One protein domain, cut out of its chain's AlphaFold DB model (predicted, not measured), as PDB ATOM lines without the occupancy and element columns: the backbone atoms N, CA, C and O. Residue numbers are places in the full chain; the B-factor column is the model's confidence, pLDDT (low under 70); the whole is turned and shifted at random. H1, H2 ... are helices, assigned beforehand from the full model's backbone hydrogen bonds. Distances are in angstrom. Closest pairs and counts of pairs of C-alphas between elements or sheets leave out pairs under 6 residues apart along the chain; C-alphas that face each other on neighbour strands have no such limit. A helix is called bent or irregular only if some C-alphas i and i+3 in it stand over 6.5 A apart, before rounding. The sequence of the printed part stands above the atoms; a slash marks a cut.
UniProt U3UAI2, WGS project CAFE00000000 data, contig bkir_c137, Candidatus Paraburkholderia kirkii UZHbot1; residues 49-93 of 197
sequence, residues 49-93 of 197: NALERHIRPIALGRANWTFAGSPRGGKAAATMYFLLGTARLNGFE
ATOM      1  N   ASN A  49      39.126  38.303  71.099       89.12
ATOM      2  CA  ASN A  49      37.721  38.406  70.677       89.12
ATOM      3  C   ASN A  49      36.893  39.314  71.594       89.12
ATOM      4  O   ASN A  49      36.003  40.026  71.131       89.12
ATOM      5  N   ALA A  50      37.169  39.290  72.900       85.81
ATOM      6  CA  ALA A  50      36.510  40.168  73.863       85.81
ATOM      7  C   ALA A  50      36.771  41.645  73.530       85.81
ATOM      8  O   ALA A  50      35.830  42.433  73.421       85.81
ATOM      9  N   LEU A  51      38.034  42.000  73.280       84.94
ATOM     10  CA  LEU A  51      38.423  43.345  72.867       84.94
ATOM     11  C   LEU A  51      37.767  43.721  71.537       84.94
ATOM     12  O   LEU A  51      37.162  44.786  71.442       84.94
ATOM     13  N   GLU A  52      37.829  42.841  70.534       87.56
ATOM     14  CA  GLU A  52      37.227  43.078  69.218       87.56
ATOM     15  C   GLU A  52      35.726  43.354  69.315       87.56
ATOM     16  O   GLU A  52      35.230  44.313  68.722       87.56
ATOM     17  N   ARG A  53      35.000  42.577  70.128       87.88
ATOM     18  CA  ARG A  53      33.572  42.807  70.399       87.88
ATOM     19  C   ARG A  53      33.321  44.170  71.041       87.88
ATOM     20  O   ARG A  53      32.355  44.827  70.661       87.88
ATOM     21  N   HIS A  54      34.176  44.604  71.966       83.75
ATOM     22  CA  HIS A  54      34.039  45.900  72.633       83.75
ATOM     23  C   HIS A  54      34.367  47.094  71.727       83.75
ATOM     24  O   HIS A  54      33.700  48.121  71.832       83.75
ATOM     25  N   ILE A  55      35.334  46.972  70.812       85.56
ATOM     26  CA  ILE A  55      35.690  48.059  69.880       85.56
ATOM     27  C   ILE A  55      34.822  48.077  68.617       85.56
ATOM     28  O   ILE A  55      34.769  49.090  67.921       85.56
ATOM     29  N   ARG A  56      34.125  46.976  68.303       85.81
ATOM     30  CA  ARG A  56      33.302  46.845  67.091       85.81
ATOM     31  C   ARG A  56      32.291  47.986  66.901       85.81
ATOM     32  O   ARG A  56      32.210  48.473  65.775       85.81
ATOM     33  N   PRO A  57      31.563  48.471  67.928       83.19
ATOM     34  CA  PRO A  57      30.670  49.620  67.774       83.19
ATOM     35  C   PRO A  57      31.394  50.889  67.310       83.19
ATOM     36  O   PRO A  57      30.854  51.633  66.500       83.19
ATOM     37  N   ILE A  58      32.635  51.106  67.761       81.00
ATOM     38  CA  ILE A  58      33.465  52.249  67.356       81.00
ATOM     39  C   ILE A  58      33.909  52.086  65.899       81.00
ATOM     40  O   ILE A  58      33.805  53.019  65.105       81.00
ATOM     41  N   ALA A  59      34.363  50.886  65.525       82.38
ATOM     42  CA  ALA A  59      34.795  50.587  64.162       82.38
ATOM     43  C   ALA A  59      33.650  50.730  63.142       82.38
ATOM     44  O   ALA A  59      33.848  51.324  62.083       82.38
ATOM     45  N   LEU A  60      32.454  50.233  63.482       83.25
ATOM     46  CA  LEU A  60      31.244  50.389  62.669       83.25
ATOM     47  C   LEU A  60      30.762  51.845  62.649       83.25
ATOM     48  O   LEU A  60      30.425  52.371  61.592       83.25
ATOM     49  N   GLY A  61      30.778  52.513  63.804       77.44
ATOM     50  CA  GLY A  61      30.383  53.912  63.944       77.44
ATOM     51  C   GLY A  61      31.239  54.861  63.112       77.44
ATOM     52  O   GLY A  61      30.708  55.798  62.529       77.44
ATOM     53  N   ARG A  62      32.537  54.577  62.942       73.56
ATOM     54  CA  ARG A  62      33.448  55.390  62.119       73.56
ATOM     55  C   ARG A  62      32.995  55.534  60.661       73.56
ATOM     56  O   ARG A  62      33.251  56.572  60.064       73.56
ATOM     57  N   ALA A  63      32.323  54.529  60.097       70.31
ATOM     58  CA  ALA A  63      31.751  54.621  58.749       70.31
ATOM     59  C   ALA A  63      30.495  55.516  58.697       70.31
ATOM     60  O   ALA A  63      30.177  56.063  57.646       70.31
ATOM     61  N   ASN A  64      29.820  55.699  59.837       71.69
ATOM     62  CA  ASN A  64      28.589  56.479  59.976       71.69
ATOM     63  C   ASN A  64      28.825  57.901  60.523       71.69
ATOM     64  O   ASN A  64      27.953  58.756  60.411       71.69
ATOM     65  N   TRP A  65      29.988  58.182  61.120       74.19
ATOM     66  CA  TRP A  65      30.337  59.491  61.686       74.19
ATOM     67  C   TRP A  65      31.124  60.353  60.695       74.19
ATOM     68  O   TRP A  65      32.213  60.838  60.998       74.19
ATOM     69  N   THR A  66      30.560  60.581  59.510       65.75
ATOM     70  CA  THR A  66      31.161  61.408  58.445       65.75
ATOM     71  C   THR A  66      31.454  62.853  58.863       65.75
ATOM     72  O   THR A  66      32.285  63.508  58.243       65.75
ATOM     73  N   PHE A  67      30.837  63.342  59.946       58.12
ATOM     74  CA  PHE A  67      31.049  64.689  60.491       58.12
ATOM     75  C   PHE A  67      32.023  64.742  61.684       58.12
ATOM     76  O   PHE A  67      32.458  65.823  62.081       58.12
ATOM     77  N   ALA A  68      32.427  63.595  62.243       60.44
ATOM     78  CA  ALA A  68      33.402  63.517  63.335       60.44
ATOM     79  C   ALA A  68      34.843  63.494  62.784       60.44
ATOM     80  O   ALA A  68      35.596  62.549  62.997       60.44
ATOM     81  N   GLY A  69      35.213  64.528  62.022       67.75
ATOM     82  CA  GLY A  69      36.492  64.593  61.298       67.75
ATOM     83  C   GLY A  69      37.624  65.336  62.015       67.75
ATOM     84  O   GLY A  69      38.739  65.376  61.503       67.75
ATOM     85  N   SER A  70      37.371  65.954  63.175       83.19
ATOM     86  CA  SER A  70      38.391  66.744  63.877       83.19
ATOM     87  C   SER A  70      39.100  65.936  64.974       83.19
ATOM     88  O   SER A  70      38.453  65.155  65.678       83.19
ATOM     89  N   PRO A  71      40.407  66.168  65.221       84.81
ATOM     90  CA  PRO A  71      41.117  65.569  66.356       84.81
ATOM     91  C   PRO A  71      40.442  65.854  67.707       84.81
ATOM     92  O   PRO A  71      40.414  64.997  68.589       84.81
ATOM     93  N   ARG A  72      39.839  67.044  67.853       84.56
ATOM     94  CA  ARG A  72      39.063  67.427  69.043       84.56
ATOM     95  C   ARG A  72      37.820  66.551  69.211       84.56
ATOM     96  O   ARG A  72      37.583  66.058  70.309       84.56
ATOM     97  N   GLY A  73      37.070  66.323  68.132       83.12
ATOM     98  CA  GLY A  73      35.900  65.441  68.134       83.12
ATOM     99  C   GLY A  73      36.268  63.991  68.443       83.12
ATOM    100  O   GLY A  73      35.604  63.352  69.255       83.12
ATOM    101  N   GLY A  74      37.381  63.500  67.887       83.31
ATOM    102  CA  GLY A  74      37.913  62.173  68.204       83.31
ATOM    103  C   GLY A  74      38.268  62.016  69.684       83.31
ATOM    104  O   GLY A  74      37.888  61.023  70.303       83.31
ATOM    105  N   LYS A  75      38.933  63.017  70.280       85.75
ATOM    106  CA  LYS A  75      39.259  63.012  71.715       85.75
ATOM    107  C   LYS A  75      38.001  63.035  72.586       85.75
ATOM    108  O   LYS A  75      37.918  62.256  73.529       85.75
ATOM    109  N   ALA A  76      37.018  63.874  72.254       86.81
ATOM    110  CA  ALA A  76      35.753  63.939  72.986       86.81
ATOM    111  C   ALA A  76      34.997  62.600  72.943       86.81
ATOM    112  O   ALA A  76      34.617  62.075  73.988       86.81
ATOM    113  N   ALA A  77      34.867  62.003  71.754       84.12
ATOM    114  CA  ALA A  77      34.240  60.697  71.587       84.12
ATOM    115  C   ALA A  77      34.972  59.609  72.386       84.12
ATOM    116  O   ALA A  77      34.328  58.820  73.073       84.12
ATOM    117  N   ALA A  78      36.309  59.585  72.349       86.06
ATOM    118  CA  ALA A  78      37.104  58.634  73.126       86.06
ATOM    119  C   ALA A  78      36.852  58.766  74.637       86.06
ATOM    120  O   ALA A  78      36.648  57.752  75.304       86.06
ATOM    121  N   THR A  79      36.791  59.995  75.164       90.31
ATOM    122  CA  THR A  79      36.434  60.245  76.568       90.31
ATOM    123  C   THR A  79      35.042  59.703  76.892       90.31
ATOM    124  O   THR A  79      34.876  58.989  77.876       90.31
ATOM    125  N   MET A  80      34.042  59.972  76.048       88.81
ATOM    126  CA  MET A  80      32.668  59.498  76.263       88.81
ATOM    127  C   MET A  80      32.580  57.966  76.238       88.81
ATOM    128  O   MET A  80      31.987  57.374  77.138       88.81
ATOM    129  N   TYR A  81      33.225  57.303  75.272       87.19
ATOM    130  CA  TYR A  81      33.279  55.838  75.220       87.19
ATOM    131  C   TYR A  81      33.978  55.233  76.434       87.19
ATOM    132  O   TYR A  81      33.526  54.209  76.947       87.19
ATOM    133  N   PHE A  82      35.053  55.864  76.906       89.88
ATOM    134  CA  PHE A  82      35.755  55.431  78.108       89.88
ATOM    135  C   PHE A  82      34.859  55.517  79.352       89.88
ATOM    136  O   PHE A  82      34.760  54.541  80.096       89.88
ATOM    137  N   LEU A  83      34.158  56.638  79.549       92.44
ATOM    138  CA  LEU A  83      33.258  56.829  80.692       92.44
ATOM    139  C   LEU A  83      32.088  55.837  80.669       92.44
ATOM    140  O   LEU A  83      31.877  55.109  81.636       92.44
ATOM    141  N   LEU A  84      31.379  55.735  79.540       91.25
ATOM    142  CA  LEU A  84      30.235  54.826  79.393       91.25
ATOM    143  C   LEU A  84      30.656  53.352  79.469       91.25
ATOM    144  O   LEU A  84      29.945  52.524  80.040       91.25
ATOM    145  N   GLY A  85      31.825  53.018  78.914       89.44
ATOM    146  CA  GLY A  85      32.419  51.688  79.022       89.44
ATOM    147  C   GLY A  85      32.746  51.332  80.469       89.44
ATOM    148  O   GLY A  85      32.396  50.245  80.924       89.44
ATOM    149  N   THR A  86      33.343  52.264  81.214       90.81
ATOM    150  CA  THR A  86      33.657  52.085  82.638       90.81
ATOM    151  C   THR A  86      32.387  51.926  83.472       90.81
ATOM    152  O   THR A  86      32.315  51.003  84.282       90.81
ATOM    153  N   ALA A  87      31.361  52.751  83.241       92.25
ATOM    154  CA  ALA A  87      30.069  52.627  83.917       92.25
ATOM    155  C   ALA A  87      29.467  51.228  83.710       92.25
ATOM    156  O   ALA A  87      29.128  50.542  84.676       92.25
ATOM    157  N   ARG A  88      29.454  50.748  82.459       90.44
ATOM    158  CA  ARG A  88      28.953  49.412  82.119       90.44
ATOM    159  C   ARG A  88      29.761  48.286  82.767       90.44
ATOM    160  O   ARG A  88      29.172  47.317  83.235       90.44
ATOM    161  N   LEU A  89      31.092  48.397  82.798       90.75
ATOM    162  CA  LEU A  89      31.967  47.406  83.442       90.75
ATOM    163  C   LEU A  89      31.749  47.330  84.959       90.75
ATOM    164  O   LEU A  89      31.942  46.269  85.542       90.75
ATOM    165  N   ASN A  90      31.308  48.426  85.579       92.81
ATOM    166  CA  ASN A  90      30.950  48.483  86.997       92.81
ATOM    167  C   ASN A  90      29.472  48.132  87.268       92.81
ATOM    168  O   ASN A  90      29.018  48.249  88.401       92.81
ATOM    169  N   GLY A  91      28.716  47.699  86.253       93.94
ATOM    170  CA  GLY A  91      27.317  47.286  86.405       93.94
ATOM    171  C   GLY A  91      26.301  48.431  86.434       93.94
ATOM    172  O   GLY A  91      25.134  48.185  86.730       93.94
ATOM    173  N   PHE A  92      26.704  49.661  86.108       92.88
ATOM    174  CA  PHE A  92      25.784  50.791  85.996       92.88
ATOM    175  C   PHE A  92      25.125  50.849  84.613       92.88
ATOM    176  O   PHE A  92      25.751  50.537  83.594       92.88
ATOM    177  N   GLU A  93      23.869  51.299  84.569       93.88
ATOM    178  CA  GLU A  93      23.207  51.677  83.319       93.88
ATOM    179  C   GLU A  93      23.833  52.995  82.819       93.88
ATOM    180  O   GLU A  93      23.788  53.993  83.544       93.88
TER     181      GLU A  93
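Overview. This is residues 49 to 93 of the 197 residues of an uncharacterized protein of Candidatus Paraburkholderia kirkii UZHbot1 (UniProt U3UAI2). Two helices make an open U: H1 forms one arm, and after a loop at residues 65 to 70 the chain folds back, with the longer helix, H2, as the other arm. The arms are set off from each other with a gap between them, and H1 is kinked near residue 56. The printed part has 45 residues with two named helices, H1 then H2 along the chain, and no named strand; its class is all helix. It is only just loose, close to compact, with a radius of gyration of the C-alphas of 11.7 A, and it spans 31 by 22 by 14 A.

Arrangement. H2, residues 71 to 89, is the longest helix. H1, residues 49 to 64, is near it: no pair of their C-alphas is within 8 A, but 5 pairs are within 10 A. Residues 59 to 67, of which 59 to 64 belong to H1, stand free. Residues 69 to 75, of which 71 to 75 belong to H2, and residues 86 to 91, of which 86 to 89 belong to H2, stand free as well. In H2 every O i to N i+4 pair is within hydrogen-bond range; in H1 8 of 12 are.

Along the chain. H2 has 19 residues and runs 26.6 A, from C-alpha 71 at (41.117, 65.569, 66.356) to C-alpha 89 at (31.967, 47.406, 83.442). H1 has 16 residues and runs 22.9 A, beginning with C-alpha 49 at (37.721, 38.406, 70.677). It has a kink of 33 degrees near residue 56 and is only just irregular: C-alphas 54 and 57 are 7.0 A apart.

Size, cuts and confidence. The two C-alphas farthest apart, those of Gly 69 and Gly 91, are 31.8 A apart. The printed part has no cut, and the link from H1 to H2, with 6 residues, is short. The mean pLDDT of the printed part is 83.7, and residues 66 to 69 are under 70.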